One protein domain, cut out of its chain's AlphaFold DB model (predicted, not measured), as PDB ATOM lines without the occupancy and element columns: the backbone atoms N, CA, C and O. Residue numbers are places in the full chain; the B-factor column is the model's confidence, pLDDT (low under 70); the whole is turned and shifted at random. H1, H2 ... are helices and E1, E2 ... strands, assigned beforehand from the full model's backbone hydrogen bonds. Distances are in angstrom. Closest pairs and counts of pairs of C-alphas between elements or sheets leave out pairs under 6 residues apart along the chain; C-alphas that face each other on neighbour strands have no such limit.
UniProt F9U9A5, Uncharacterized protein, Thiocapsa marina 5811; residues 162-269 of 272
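What this domain is: This is residues 162 to 269 of the 272 residues of an uncharacterized protein of Thiocapsa marina 5811 (UniProt F9U9A5). A strongly twisted sheet of seven strands runs through the domain, with E3 near the middle of the whole; H2 packs on E2 and E1 at one end of the sheet, the hairpin of E4 and E5 makes the other end, and H1 touches H2 and only grazes the sheet, mostly at E6 and E7. E6, the longest strand, bends between E5 and E7. The printed part has 108 residues, with H1 E1 H2 E2 E3 E4 E5 E6 E7 along the chain, and is mixed, helices and strands. The mixed sheet runs E2 E1 E3 E7 E6 E5 E4. The whole is compact, with a radius of gyration of the C-alphas of 12.6 A and spans of 35 by 27 by 24 A.

Where its parts are: H1, residues 163 to 175, begins at C-alpha (5.996, -54.346, 39.249) and is 19.2 A long. Then come E1, 182 to 187, 16.4 A; H2, 193 to 201; E2, 206 to 211; E3, 225 to 229; E4, 236 to 238; E5, 243 to 245; E6, 250 to 259, 22.0 A; and E7, 263 to 268, ending at C-alpha (25.324, -40.369, 23.086).

How they stand to each other: H1 touches H2 with residues 165 to 169 alone, at a steep tilt of 51 degrees, the same way; the closest C-alphas, of Val 169 and His 201, are 6.6 A apart. H1 only grazes the sheet, with residues 168 to 175. H2 is on the sheet at a height of 9.2 A, over E1 and only just over E2, with 3 C-alphas there. E1, H2 and E2 form a strand-helix-strand unit, parallel neighbour strands with a helix between, its crossover right-handed. E1 is parallel to E2 (N 185 to O 208, 2.9 A) and E3 (N 227 to O 184, 2.9 A). E3 and E7 are antiparallel (N 226 to O 266, 2.9 A). E4 to E7 form a meander, each strand the antiparallel neighbour of the one before. E6 bends by 75 degrees at residue 256; its pairing is staggered, with E5 over 250 to 252 (N 251 to O 244, 2.9 A) and E7 over 253 to 259 (N 259 to O 263, 2.8 A). Every O i to N i+4 pair is within hydrogen-bond range in H2, and 8 of 9 in H1.

The domain as a whole: The C-alphas farthest apart, of Ala 163 and Lys 241, are 36.2 A apart. The printed part has no cut. The link from E2 to E3 is long, 13 residues. No printed residue is under 70 in pLDDT.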
ATOM      1  N   ASP A 162       3.281 -51.091  39.681       87.44
ATOM      2  CA  ASP A 162       4.531 -50.771  38.992       87.44
ATOM      3  C   ASP A 162       5.491 -51.963  38.867       87.44
ATOM      4  O   ASP A 162       6.598 -51.784  38.378       87.44
ATOM      5  N   ALA A 163       5.100 -53.184  39.244       88.12
ATOM      6  CA  ALA A 163       5.996 -54.346  39.249       88.12
ATOM      7  C   ALA A 163       6.740 -54.558  37.918       88.12
ATOM      8  O   ALA A 163       7.949 -54.782  37.901       88.12
ATOM      9  N   LYS A 164       6.027 -54.422  36.790       86.31
ATOM     10  CA  LYS A 164       6.640 -54.498  35.454       86.31
ATOM     11  C   LYS A 164       7.643 -53.368  35.239       86.31
ATOM     12  O   LYS A 164       8.741 -53.624  34.771       86.31
ATOM     13  N   LEU A 165       7.286 -52.136  35.606       88.38
ATOM     14  CA  LEU A 165       8.175 -50.980  35.487       88.38
ATOM     15  C   LEU A 165       9.439 -51.155  36.332       88.38
ATOM     16  O   LEU A 165      10.523 -50.849  35.854       88.38
ATOM     17  N   VAL A 166       9.315 -51.677  37.553       87.69
ATOM     18  CA  VAL A 166      10.458 -51.922  38.439       87.69
ATOM     19  C   VAL A 166      11.438 -52.907  37.808       87.69
ATOM     20  O   VAL A 166      12.629 -52.607  37.773       87.69
ATOM     21  N   GLY A 167      10.954 -54.025  37.253       87.00
ATOM     22  CA  GLY A 167      11.817 -54.980  36.549       87.00
ATOM     23  C   GLY A 167      12.553 -54.337  35.369       87.00
ATOM     24  O   GLY A 167      13.767 -54.455  35.249       87.00
ATOM     25  N   LEU A 168      11.840 -53.550  34.563       87.44
ATOM     26  CA  LEU A 168      12.414 -52.874  33.390       87.44
ATOM     27  C   LEU A 168      13.440 -51.806  33.793       87.44
ATOM     28  O   LEU A 168      14.476 -51.647  33.154       87.44
ATOM     29  N   VAL A 169      13.176 -51.072  34.875       89.00
ATOM     30  CA  VAL A 169      14.119 -50.092  35.418       89.00
ATOM     31  C   VAL A 169      15.351 -50.777  36.005       89.00
ATOM     32  O   VAL A 169      16.450 -50.244  35.867       89.00
ATOM     33  N   GLN A 170      15.203 -51.954  36.613       89.38
ATOM     34  CA  GLN A 170      16.342 -52.738  37.082       89.38
ATOM     35  C   GLN A 170      17.244 -53.167  35.914       89.38
ATOM     36  O   GLN A 170      18.446 -52.917  35.974       89.38
ATOM     37  N   GLU A 171      16.669 -53.675  34.817       91.31
ATOM     38  CA  GLU A 171      17.421 -54.003  33.591       91.31
ATOM     39  C   GLU A 171      18.169 -52.782  33.030       91.31
ATOM     40  O   GLU A 171      19.322 -52.883  32.612       91.31
ATOM     41  N   ILE A 172      17.543 -51.597  33.052       92.31
ATOM     42  CA  ILE A 172      18.195 -50.347  32.632       92.31
ATOM     43  C   ILE A 172      19.360 -50.004  33.562       92.31
ATOM     44  O   ILE A 172      20.441 -49.666  33.082       92.31
ATOM     45  N   ARG A 173      19.161 -50.087  34.882       91.19
ATOM     46  CA  ARG A 173      20.188 -49.749  35.879       91.19
ATOM     47  C   ARG A 173      21.425 -50.628  35.759       91.19
ATOM     48  O   ARG A 173      22.523 -50.110  35.899       91.19
ATOM     49  N   GLU A 174      21.264 -51.907  35.437       92.81
ATOM     50  CA  GLU A 174      22.386 -52.826  35.190       92.81
ATOM     51  C   GLU A 174      23.228 -52.439  33.961       92.81
ATOM     52  O   GLU A 174      24.375 -52.867  33.831       92.81
ATOM     53  N   ARG A 175      22.678 -51.627  33.049       93.56
ATOM     54  CA  ARG A 175      23.375 -51.118  31.854       93.56
ATOM     55  C   ARG A 175      23.887 -49.692  32.004       93.56
ATOM     56  O   ARG A 175      24.637 -49.231  31.142       93.56
ATOM     57  N   LEU A 176      23.465 -48.987  33.048       93.69
ATOM     58  CA  LEU A 176      23.949 -47.651  33.352       93.69
ATOM     59  C   LEU A 176      25.216 -47.728  34.219       93.69
ATOM     60  O   LEU A 176      25.419 -48.704  34.941       93.69
ATOM     61  N   PRO A 177      26.083 -46.702  34.170       92.75
ATOM     62  CA  PRO A 177      27.200 -46.586  35.100       92.75
ATOM     63  C   PRO A 177      26.714 -46.560  36.555       92.75
ATOM     64  O   PRO A 177      25.610 -46.094  36.826       92.75
ATOM     65  N   SER A 178      27.557 -46.980  37.501       90.62
ATOM     66  CA  SER A 178      27.254 -46.864  38.936       90.62
ATOM     67  C   SER A 178      27.094 -45.410  39.392       90.62
ATOM     68  O   SER A 178      26.320 -45.129  40.308       90.62
ATOM     69  N   ASP A 179      27.800 -44.483  38.739       92.94
ATOM     70  CA  ASP A 179      27.764 -43.061  39.069       92.94
ATOM     71  C   ASP A 179      26.528 -42.353  38.470       92.94
ATOM     72  O   ASP A 179      26.099 -42.675  37.354       92.94
ATOM     73  N   PRO A 180      25.948 -41.342  39.156       94.19
ATOM     74  CA  PRO A 180      24.784 -40.591  38.674       94.19
ATOM     75  C   PRO A 180      24.973 -39.875  37.319       94.19
ATOM     76  O   PRO A 180      25.295 -38.685  37.236       94.19
ATOM     77  N   THR A 181      24.676 -40.575  36.225       95.06
ATOM     78  CA  THR A 181      24.663 -39.988  34.876       95.06
ATOM     79  C   THR A 181      23.376 -39.215  34.545       95.06
ATOM     80  O   THR A 181      22.344 -39.354  35.213       95.06
ATOM     81  N   ARG A 182      23.447 -38.369  33.512       96.50
ATOM     82  CA  ARG A 182      22.307 -37.650  32.936       96.50
ATOM     83  C   ARG A 182      21.603 -38.544  31.916       96.50
ATOM     84  O   ARG A 182      22.232 -39.108  31.023       96.50
ATOM     85  N   LEU A 183      20.287 -38.659  32.062       96.25
ATOM     86  CA  LEU A 183      19.440 -39.474  31.197       96.25
ATOM     87  C   LEU A 183      18.267 -38.632  30.700       96.25
ATOM     88  O   LEU A 183      17.564 -38.006  31.491       96.25
ATOM     89  N   LEU A 184      18.072 -38.589  29.390       96.38
ATOM     90  CA  LEU A 184      16.999 -37.859  28.726       96.38
ATOM     91  C   LEU A 184      15.888 -38.850  28.391       96.38
ATOM     92  O   LEU A 184      16.102 -39.800  27.638       96.38
ATOM     93  N   LEU A 185      14.722 -38.656  28.999       95.81
ATOM     94  CA  LEU A 185      13.576 -39.540  28.852       95.81
ATOM     95  C   LEU A 185      12.636 -38.998  27.782       95.81
ATOM     96  O   LEU A 185      12.020 -37.950  27.982       95.81
ATOM     97  N   LEU A 186      12.507 -39.728  26.679       95.38
ATOM     98  CA  LEU A 186      11.577 -39.407  25.605       95.38
ATOM     99  C   LEU A 186      10.336 -40.283  25.715       95.38
ATOM    100  O   LEU A 186      10.458 -41.497  25.853       95.38
ATOM    101  N   SER A 187       9.150 -39.686  25.636       94.19
ATOM    102  CA  SER A 187       7.871 -40.397  25.727       94.19
ATOM    103  C   SER A 187       6.796 -39.680  24.917       94.19
ATOM    104  O   SER A 187       6.816 -38.459  24.796       94.19
ATOM    105  N   ALA A 188       5.819 -40.432  24.405       92.44
ATOM    106  CA  ALA A 188       4.656 -39.866  23.723       92.44
ATOM    107  C   ALA A 188       3.778 -39.062  24.696       92.44
ATOM    108  O   ALA A 188       3.100 -38.127  24.288       92.44
ATOM    109  N   ASP A 189       3.829 -39.418  25.984       92.06
ATOM    110  CA  ASP A 189       3.239 -38.662  27.085       92.06
ATOM    111  C   ASP A 189       4.361 -38.201  28.041       92.06
ATOM    112  O   ASP A 189       4.668 -38.863  29.047       92.06
ATOM    113  N   PRO A 190       5.056 -37.098  27.712       92.19
ATOM    114  CA  PRO A 190       6.245 -36.656  28.438       92.19
ATOM    115  C   PRO A 190       5.953 -36.191  29.872       92.19
ATOM    116  O   PRO A 190       6.848 -36.228  30.723       92.19
ATOM    117  N   HIS A 191       4.702 -35.814  30.151       91.50
ATOM    118  CA  HIS A 191       4.194 -35.442  31.476       91.50
ATOM    119  C   HIS A 191       3.278 -36.522  32.081       91.50
ATOM    120  O   HIS A 191       2.600 -36.295  33.084       91.50
ATOM    121  N   GLY A 192       3.280 -37.715  31.491       89.50
ATOM    122  CA  GLY A 192       2.488 -38.846  31.939       89.50
ATOM    123  C   GLY A 192       3.003 -39.491  33.216       89.50
ATOM    124  O   GLY A 192       4.181 -39.403  33.574       89.50
ATOM    125  N   ALA A 193       2.118 -40.242  33.875       87.81
ATOM    126  CA  ALA A 193       2.448 -40.990  35.089       87.81
ATOM    127  C   ALA A 193       3.638 -41.947  34.884       87.81
ATOM    128  O   ALA A 193       4.495 -42.054  35.760       87.81
ATOM    129  N   LEU A 194       3.728 -42.598  33.718       89.31
ATOM    130  CA  LEU A 194       4.826 -43.512  33.394       89.31
ATOM    131  C   LEU A 194       6.183 -42.793  33.362       89.31
ATOM    132  O   LEU A 194       7.153 -43.304  33.918       89.31
ATOM    133  N   SER A 195       6.246 -41.598  32.770       92.69
ATOM    134  CA  SER A 195       7.473 -40.800  32.656       92.69
ATOM    135  C   SER A 195       8.000 -40.394  34.038       92.69
ATOM    136  O   SER A 195       9.175 -40.601  34.354       92.69
ATOM    137  N   TYR A 196       7.118 -39.901  34.912       92.56
ATOM    138  CA  TYR A 196       7.489 -39.520  36.278       92.56
ATOM    139  C   TYR A 196       7.851 -40.718  37.164       92.56
ATOM    140  O   TYR A 196       8.828 -40.643  37.911       92.56
ATOM    141  N   ARG A 197       7.128 -41.842  37.057       91.75
ATOM    142  CA  ARG A 197       7.464 -43.072  37.797       91.75
ATOM    143  C   ARG A 197       8.790 -43.668  37.334       91.75
ATOM    144  O   ARG A 197       9.598 -44.065  38.166       91.75
ATOM    145  N   THR A 198       9.063 -43.652  36.031       93.06
ATOM    146  CA  THR A 198      10.356 -44.089  35.482       93.06
ATOM    147  C   THR A 198      11.496 -43.241  36.045       93.06
ATOM    148  O   THR A 198      12.478 -43.788  36.541       93.06
ATOM    149  N   ARG A 199      11.338 -41.907  36.063       94.44
ATOM    150  CA  ARG A 199      12.293 -40.996  36.716       94.44
ATOM    151  C   ARG A 199      12.502 -41.334  38.193       94.44
ATOM    152  O   ARG A 199      13.643 -41.341  38.640       94.44
ATOM    153  N   TYR A 200      11.428 -41.602  38.933       92.75
ATOM    154  CA  TYR A 200      11.506 -41.954  40.352       92.75
ATOM    155  C   TYR A 200      12.305 -43.246  40.583       92.75
ATOM    156  O   TYR A 200      13.210 -43.273  41.414       92.75
ATOM    157  N   HIS A 201      12.040 -44.299  39.809       91.50
ATOM    158  CA  HIS A 201      12.723 -45.586  39.972       91.50
ATOM    159  C   HIS A 201      14.181 -45.590  39.483       91.50
ATOM    160  O   HIS A 201      14.975 -46.415  39.936       91.50
ATOM    161  N   LEU A 202      14.545 -44.677  38.579       93.69
ATOM    162  CA  LEU A 202      15.914 -44.515  38.078       93.69
ATOM    163  C   LEU A 202      16.805 -43.656  38.987       93.69
ATOM    164  O   LEU A 202      17.975 -43.447  38.665       93.69
ATOM    165  N   MET A 203      16.301 -43.159  40.121       92.81
ATOM    166  CA  MET A 203      17.157 -42.496  41.106       92.81
ATOM    167  C   MET A 203      18.298 -43.441  41.553       92.81
ATOM    168  O   MET A 203      18.056 -44.635  41.749       92.81
ATOM    169  N   PRO A 204      19.544 -42.942  41.712       93.56
ATOM    170  CA  PRO A 204      19.945 -41.530  41.786       93.56
ATOM    171  C   PRO A 204      20.289 -40.850  40.443       93.56
ATOM    172  O   PRO A 204      20.769 -39.717  40.455       93.56
ATOM    173  N   HIS A 205      20.072 -41.484  39.285       95.81
ATOM    174  CA  HIS A 205      20.392 -40.862  37.994       95.81
ATOM    175  C   HIS A 205      19.587 -39.579  37.743       95.81
ATOM    176  O   HIS A 205      18.432 -39.429  38.155       95.81
ATOM    177  N   ARG A 206      20.195 -38.638  37.015       95.81
ATOM    178  CA  ARG A 206      19.600 -37.335  36.692       95.81
ATOM    179  C   ARG A 206      18.705 -37.458  35.463       95.81
ATOM    180  O   ARG A 206      19.090 -37.082  34.352       95.81
ATOM    181  N   VAL A 207      17.508 -37.997  35.675       96.38
ATOM    182  CA  VAL A 207      16.514 -38.191  34.613       96.38
ATOM    183  C   VAL A 207      15.768 -36.890  34.309       96.38
ATOM    184  O   VAL A 207      15.049 -36.358  35.159       96.38
ATOM    185  N   HIS A 208      15.910 -36.401  33.080       95.38
ATOM    186  CA  HIS A 208      15.145 -35.283  32.536       95.38
ATOM    187  C   HIS A 208      13.913 -35.825  31.812       95.38
ATOM    188  O   HIS A 208      14.033 -36.621  30.886       95.38
ATOM    189  N   VAL A 209      12.737 -35.390  32.255       95.31
ATOM    190  CA  VAL A 209      11.428 -35.709  31.661       95.31
ATOM    191  C   VAL A 209      10.886 -34.477  30.936       95.31
ATOM    192  O   VAL A 209      11.465 -33.399  31.067       95.31
ATOM    193  N   GLY A 210       9.770 -34.607  30.217       93.25
ATOM    194  CA  GLY A 210       9.191 -33.487  29.465       93.25
ATOM    195  C   GLY A 210       9.537 -33.475  27.971       93.25
ATOM    196  O   GLY A 210       9.186 -32.520  27.291       93.25
ATOM    197  N   LEU A 211      10.213 -34.509  27.453       93.06
ATOM    198  CA  LEU A 211      10.630 -34.582  26.051       93.06
ATOM    199  C   LEU A 211       9.746 -35.563  25.268       93.06
ATOM    200  O   LEU A 211       9.650 -36.737  25.626       93.06
ATOM    201  N   SER A 212       9.124 -35.095  24.189       92.69
ATOM    202  CA  SER A 212       8.425 -35.930  23.195       92.69
ATOM    203  C   SER A 212       9.217 -36.111  21.899       92.69
ATOM    204  O   SER A 212       8.870 -36.936  21.056       92.69
ATOM    205  N   GLU A 213      10.290 -35.342  21.746       92.56
ATOM    206  CA  GLU A 213      11.124 -35.274  20.553       92.56
ATOM    207  C   GLU A 213      12.599 -35.311  20.948       92.56
ATOM    208  O   GLU A 213      12.955 -35.122  22.118       92.56
ATOM    209  N   LEU A 214      13.465 -35.593  19.973       93.31
ATOM    210  CA  LEU A 214      14.902 -35.550  20.209       93.31
ATOM    211  C   LEU A 214      15.339 -34.110  20.510       93.31
ATOM    212  O   LEU A 214      14.980 -33.198  19.764       93.31
ATOM    213  N   PRO A 215      16.149 -33.900  21.562       92.25
ATOM    214  CA  PRO A 215      16.710 -32.587  21.857       92.25
ATOM    215  C   PRO A 215      17.604 -32.099  20.709       92.25
ATOM    216  O   PRO A 215      18.035 -32.874  19.854       92.25
ATOM    217  N   ALA A 216      17.923 -30.807  20.693       91.00
ATOM    218  CA  ALA A 216      18.899 -30.295  19.738       91.00
ATOM    219  C   ALA A 216      20.295 -30.897  20.021       91.00
ATOM    220  O   ALA A 216      20.629 -31.127  21.190       91.00
ATOM    221  N   PRO A 217      21.159 -31.087  19.003       89.69
ATOM    222  CA  PRO A 217      22.520 -31.596  19.208       89.69
ATOM    223  C   PRO A 217      23.356 -30.767  20.197       89.69
ATOM    224  O   PRO A 217      24.249 -31.295  20.845       89.69
ATOM    225  N   THR A 218      23.040 -29.480  20.365       90.25
ATOM    226  CA  THR A 218      23.689 -28.570  21.327       90.25
ATOM    227  C   THR A 218      23.270 -28.793  22.785       90.25
ATOM    228  O   THR A 218      23.898 -28.255  23.692       90.25
ATOM    229  N   GLN A 219      22.205 -29.560  23.033       90.31
ATOM    230  CA  GLN A 219      21.644 -29.805  24.369       90.31
ATOM    231  C   GLN A 219      22.087 -31.145  24.975       90.31
ATOM    232  O   GLN A 219      21.767 -31.439  26.138       90.31
ATOM    233  N   VAL A 220      22.812 -31.953  24.200       93.25
ATOM    234  CA  VAL A 220      23.334 -33.266  24.587       93.25
ATOM    235  C   VAL A 220      24.852 -33.240  24.609       93.25
ATOM    236  O   VAL A 220      25.478 -32.543  23.813       93.25
ATOM    237  N   VAL A 221      25.445 -34.007  25.519       93.69
ATOM    238  CA  VAL A 221      26.899 -34.194  25.563       93.69
ATOM    239  C   VAL A 221      27.263 -35.670  25.415       93.69
ATOM    240  O   VAL A 221      26.471 -36.537  25.796       93.69
ATOM    241  N   PRO A 222      28.452 -35.987  24.874       93.56
ATOM    242  CA  PRO A 222      28.947 -37.358  24.849       93.56
ATOM    243  C   PRO A 222      28.924 -37.979  26.250       93.56
ATOM    244  O   PRO A 222      29.343 -37.358  27.226       93.56
ATOM    245  N   GLY A 223      28.411 -39.205  26.354       91.88
ATOM    246  CA  GLY A 223      28.207 -39.883  27.639       91.88
ATOM    247  C   GLY A 223      26.834 -39.669  28.285       91.88
ATOM    248  O   GLY A 223      26.504 -40.424  29.204       91.88
ATOM    249  N   ASP A 224      26.012 -38.738  27.783       95.62
ATOM    250  CA  ASP A 224      24.587 -38.690  28.124       95.62
ATOM    251  C   ASP A 224      23.873 -39.953  27.620       95.62
ATOM    252  O   ASP A 224      24.279 -40.590  26.641       95.62
ATOM    253  N   TYR A 225      22.770 -40.302  28.277       96.56
ATOM    254  CA  TYR A 225      21.906 -41.403  27.861       96.56
ATOM    255  C   TYR A 225      20.563 -40.880  27.370       96.56
ATOM    256  O   TYR A 225      20.013 -39.928  27.921       96.56
ATOM    257  N   VAL A 226      20.005 -41.536  26.359       95.88
ATOM    258  CA  VAL A 226      18.657 -41.273  25.848       95.88
ATOM    259  C   VAL A 226      17.837 -42.541  26.012       95.88
ATOM    260  O   VAL A 226      18.177 -43.581  25.453       95.88
ATOM    261  N   LEU A 227      16.753 -42.463  26.777       95.19
ATOM    262  CA  LEU A 227      15.795 -43.552  26.929       95.19
ATOM    263  C   LEU A 227      14.516 -43.181  26.190       95.19
ATOM    264  O   LEU A 227      13.789 -42.282  26.608       95.19
ATOM    265  N   VAL A 228      14.235 -43.894  25.105       94.31
ATOM    266  CA  VAL A 228      12.971 -43.765  24.377       94.31
ATOM    267  C   VAL A 228      11.970 -44.733  25.001       94.31
ATOM    268  O   VAL A 228      12.092 -45.942  24.798       94.31
ATOM    269  N   LEU A 229      11.024 -44.213  25.785       91.00
ATOM    270  CA  LEU A 229       9.929 -44.961  26.403       91.00
ATOM    271  C   LEU A 229       8.762 -45.116  25.448       91.00
ATOM    272  O   LEU A 229       8.140 -44.131  25.057       91.00
ATOM    273  N   LEU A 230       8.416 -46.376  25.212       86.56
ATOM    274  CA  LEU A 230       7.466 -46.866  24.230       86.56
ATOM    275  C   LEU A 230       7.871 -46.371  22.831       86.56
ATOM    276  O   LEU A 230       8.146 -45.192  22.643       86.56
ATOM    277  N   PRO A 231       7.973 -47.241  21.817       80.38
ATOM    278  CA  PRO A 231       8.464 -46.814  20.509       80.38
ATOM    279  C   PRO A 231       7.745 -45.556  19.985       80.38
ATOM    280  O   PRO A 231       6.538 -45.576  19.739       80.38
ATOM    281  N   LEU A 232       8.497 -44.461  19.831       86.00
ATOM    282  CA  LEU A 232       7.997 -43.200  19.293       86.00
ATOM    283  C   LEU A 232       8.072 -43.243  17.777       86.00
ATOM    284  O   LEU A 232       9.109 -43.571  17.211       86.00
ATOM    285  N   ARG A 233       6.984 -42.861  17.104       83.12
ATOM    286  CA  ARG A 233       6.978 -42.787  15.635       83.12
ATOM    287  C   ARG A 233       7.933 -41.715  15.103       83.12
ATOM    288  O   ARG A 233       8.454 -41.871  14.008       83.12
ATOM    289  N   SER A 234       8.148 -40.655  15.880       86.00
ATOM    290  CA  SER A 234       8.998 -39.515  15.532       86.00
ATOM    291  C   SER A 234      10.492 -39.777  15.714       86.00
ATOM    292  O   SER A 234      11.287 -38.988  15.222       86.00
ATOM    293  N   VAL A 235      10.893 -40.854  16.400       91.19
ATOM    294  CA  VAL A 235      12.302 -41.133  16.713       91.19
ATOM    295  C   VAL A 235      12.688 -42.506  16.191       91.19
ATOM    296  O   VAL A 235      12.160 -43.528  16.629       91.19
ATOM    297  N   ARG A 236      13.657 -42.542  15.278       92.00
ATOM    298  CA  ARG A 236      14.188 -43.780  14.697       92.00
ATOM    299  C   ARG A 236      15.698 -43.844  14.850       92.00
ATOM    300  O   ARG A 236      16.382 -42.833  14.765       92.00
ATOM    301  N   PHE A 237      16.230 -45.044  15.029       93.19
ATOM    302  CA  PHE A 237      17.672 -45.256  14.992       93.19
ATOM    303  C   PHE A 237      18.109 -45.670  13.584       93.19
ATOM    304  O   PHE A 237      17.699 -46.720  13.086       93.19
ATOM    305  N   ASP A 238      18.940 -44.851  12.943       93.56
ATOM    306  CA  ASP A 238      19.599 -45.178  11.683       93.56
ATOM    307  C   ASP A 238      20.886 -45.962  11.974       93.56
ATOM    308  O   ASP A 238      21.913 -45.401  12.365       93.56
ATOM    309  N   ARG A 239      20.823 -47.289  11.788       91.38
ATOM    310  CA  ARG A 239      21.963 -48.189  12.021       91.38
ATOM    311  C   ARG A 239      23.125 -47.947  11.062       91.38
ATOM    312  O   ARG A 239      24.257 -48.190  11.461       91.38
ATOM    313  N   ALA A 240      22.858 -47.504   9.832       90.94
ATOM    314  CA  ALA A 240      23.910 -47.275   8.844       90.94
ATOM    315  C   ALA A 240      24.740 -46.039   9.207       90.94
ATOM    316  O   ALA A 240      25.954 -46.035   9.026       90.94
ATOM    317  N   LYS A 241      24.086 -45.013   9.764       90.56
ATOM    318  CA  LYS A 241      24.742 -43.769  10.190       90.56
ATOM    319  C   LYS A 241      25.177 -43.755  11.656       90.56
ATOM    320  O   LYS A 241      25.908 -42.854  12.050       90.56
ATOM    321  N   GLY A 242      24.707 -44.697  12.477       93.12
ATOM    322  CA  GLY A 242      24.947 -44.683  13.923       93.12
ATOM    323  C   GLY A 242      24.313 -43.468  14.611       93.12
ATOM    324  O   GLY A 242      24.923 -42.857  15.490       93.12
ATOM    325  N   ARG A 243      23.115 -43.067  14.166       94.44
ATOM    326  CA  ARG A 243      22.448 -41.834  14.612       94.44
ATOM    327  C   ARG A 243      21.002 -42.082  15.017       94.44
ATOM    328  O   ARG A 243      20.273 -42.821  14.358       94.44
ATOM    329  N   LEU A 244      20.578 -41.428  16.093       94.06
ATOM    330  CA  LEU A 244      19.168 -41.215  16.391       94.06
ATOM    331  C   LEU A 244      18.662 -40.078  15.511       94.06
ATOM    332  O   LEU A 244      19.230 -38.993  15.533       94.06
ATOM    333  N   VAL A 245      17.612 -40.345  14.746       94.44
ATOM    334  CA  VAL A 245      16.983 -39.412  13.813       94.44
ATOM    335  C   VAL A 245      15.587 -39.088  14.326       94.44
ATOM    336  O   VAL A 245      14.770 -39.992  14.532       94.44
ATOM    337  N   GLY A 246      15.348 -37.805  14.557       91.50
ATOM    338  CA  GLY A 246      14.073 -37.216  14.946       91.50
ATOM    339  C   GLY A 246      13.438 -36.466  13.778       91.50
ATOM    340  O   GLY A 246      13.910 -36.566  12.648       91.50
ATOM    341  N   SER A 247      12.392 -35.685  14.060       86.19
ATOM    342  CA  SER A 247      11.786 -34.784  13.070       86.19
ATOM    343  C   SER A 247      12.769 -33.694  12.623       86.19
ATOM    344  O   SER A 247      12.993 -33.534  11.428       86.19
ATOM    345  N   ASP A 248      13.409 -33.022  13.590       86.00
ATOM    346  CA  ASP A 248      14.219 -31.814  13.352       86.00
ATOM    347  C   ASP A 248      15.672 -31.934  13.842       86.00
ATOM    348  O   ASP A 248      16.449 -30.980  13.777       86.00
ATOM    349  N   SER A 249      16.069 -33.097  14.365       91.31
ATOM    350  CA  SER A 249      17.403 -33.305  14.927       91.31
ATOM    351  C   SER A 249      17.942 -34.705  14.656       91.31
ATOM    352  O   SER A 249      17.210 -35.694  14.619       91.31
ATOM    353  N   GLU A 250      19.260 -34.787  14.478       93.94
ATOM    354  CA  GLU A 250      19.997 -36.044  14.411       93.94
ATOM    355  C   GLU A 250      21.137 -36.021  15.424       93.94
ATOM    356  O   GLU A 250      21.922 -35.074  15.458       93.94
ATOM    357  N   ILE A 251      21.245 -37.070  16.240       94.62
ATOM    358  CA  ILE A 251      22.255 -37.162  17.297       94.62
ATOM    359  C   ILE A 251      23.058 -38.460  17.131       94.62
ATOM    360  O   ILE A 251      22.455 -39.530  17.009       94.62
ATOM    361  N   PRO A 252      24.403 -38.411  17.153       95.00
ATOM    362  CA  PRO A 252      25.243 -39.606  17.166       95.00
ATOM    363  C   PRO A 252      25.004 -40.407  18.447       95.00
ATOM    364  O   PRO A 252      25.168 -39.907  19.562       95.00
ATOM    365  N   ALA A 253      24.598 -41.664  18.295       95.69
ATOM    366  CA  ALA A 253      24.238 -42.503  19.426       95.69
ATOM    367  C   ALA A 253      24.494 -43.983  19.137       95.69
ATOM    368  O   ALA A 253      24.500 -44.424  17.989       95.69
ATOM    369  N   GLU A 254      24.664 -44.776  20.188       94.81
ATOM    370  CA  GLU A 254      24.684 -46.235  20.095       94.81
ATOM    371  C   GLU A 254      23.556 -46.869  20.902       94.81
ATOM    372  O   GLU A 254      23.294 -46.434  22.025       94.81
ATOM    373  N   PRO A 255      22.882 -47.901  20.365       94.56
ATOM    374  CA  PRO A 255      21.909 -48.664  21.121       94.56
ATOM    375  C   PRO A 255      22.652 -49.519  22.150       94.56
ATOM    376  O   PRO A 255      23.456 -50.377  21.791       94.56
ATOM    377  N   ILE A 256      22.362 -49.296  23.427       94.75
ATOM    378  CA  ILE A 256      22.923 -50.077  24.535       94.75
ATOM    379  C   ILE A 256      22.033 -51.279  24.826       94.75
ATOM    380  O   ILE A 256      22.512 -52.397  25.024       94.75
ATOM    381  N   HIS A 257      20.720 -51.049  24.866       93.00
ATOM    382  CA  HIS A 257      19.767 -52.088  25.213       93.00
ATOM    383  C   HIS A 257      18.376 -51.783  24.660       93.00
ATOM    384  O   HIS A 257      17.869 -50.673  24.804       93.00
ATOM    385  N   ALA A 258      17.751 -52.779  24.033       90.56
ATOM    386  CA  ALA A 258      16.374 -52.705  23.568       90.56
ATOM    387  C   ALA A 258      15.500 -53.576  24.466       90.56
ATOM    388  O   ALA A 258      15.760 -54.767  24.614       90.56
ATOM    389  N   ILE A 259      14.458 -52.971  25.027       86.31
ATOM    390  CA  ILE A 259      13.555 -53.604  25.978       86.31
ATOM    391  C   ILE A 259      12.229 -53.845  25.250       86.31
ATOM    392  O   ILE A 259      11.524 -52.876  24.922       86.31
ATOM    393  N   PRO A 260      11.878 -55.107  24.939       82.25
ATOM    394  CA  PRO A 260      10.711 -55.424  24.126       82.25
ATOM    395  C   PRO A 260       9.443 -54.746  24.650       82.25
ATOM    396  O   PRO A 260       9.084 -54.884  25.815       82.25
ATOM    397  N   ARG A 261       8.748 -54.019  23.766       77.88
ATOM    398  CA  ARG A 261       7.491 -53.296  24.053       77.88
ATOM    399  C   ARG A 261       7.581 -52.182  25.108       77.88
ATOM    400  O   ARG A 261       6.555 -51.563  25.368       77.88
ATOM    401  N   PHE A 262       8.757 -51.895  25.669       82.75
ATOM    402  CA  PHE A 262       8.928 -50.835  26.664       82.75
ATOM    403  C   PHE A 262       9.775 -49.675  26.170       82.75
ATOM    404  O   PHE A 262       9.439 -48.538  26.468       82.75
ATOM    405  N   GLY A 263      10.851 -49.921  25.425       88.75
ATOM    406  CA  GLY A 263      11.704 -48.824  24.992       88.75
ATOM    407  C   GLY A 263      13.090 -49.236  24.538       88.75
ATOM    408  O   GLY A 263      13.408 -50.417  24.405       88.75
ATOM    409  N   THR A 264      13.935 -48.253  24.265       93.44
ATOM    410  CA  THR A 264      15.336 -48.495  23.907       93.44
ATOM    411  C   THR A 264      16.223 -47.453  24.564       93.44
ATOM    412  O   THR A 264      15.925 -46.257  24.525       93.44
ATOM    413  N   LEU A 265      17.295 -47.936  25.185       95.12
ATOM    414  CA  LEU A 265      18.342 -47.140  25.797       95.12
ATOM    415  C   LEU A 265      19.468 -46.929  24.790       95.12
ATOM    416  O   LEU A 265      20.018 -47.890  24.242       95.12
ATOM    417  N   TYR A 266      19.837 -45.671  24.609       95.81
ATOM    418  CA  TYR A 266      20.936 -45.241  23.767       95.81
ATOM    419  C   TYR A 266      21.953 -44.455  24.587       95.81
ATOM    420  O   TYR A 266      21.591 -43.770  25.545       95.81
ATOM    421  N   ARG A 267      23.218 -44.517  24.179       96.25
ATOM    422  CA  ARG A 267      24.295 -43.675  24.705       96.25
ATOM    423  C   ARG A 267      24.733 -42.691  23.632       96.25
ATOM    424  O   ARG A 267      24.953 -43.096  22.491       96.25
ATOM    425  N   ILE A 268      24.860 -41.420  23.993       95.44
ATOM    426  CA  ILE A 268      25.324 -40.369  23.086       95.44
ATOM    427  C   ILE A 268      26.832 -40.499  22.872       95.44
ATOM    428  O   ILE A 268      27.601 -40.633  23.830       95.44
ATOM    429  N   LYS A 269      27.236 -40.464  21.601       93.19
ATOM    430  CA  LYS A 269      28.632 -40.525  21.156       93.19
ATOM    431  C   LYS A 269      29.183 -39.131  20.882       93.19
ATOM    432  O   LYS A 269      28.431 -38.175  20.724       93.19
TER     433      LYS A 269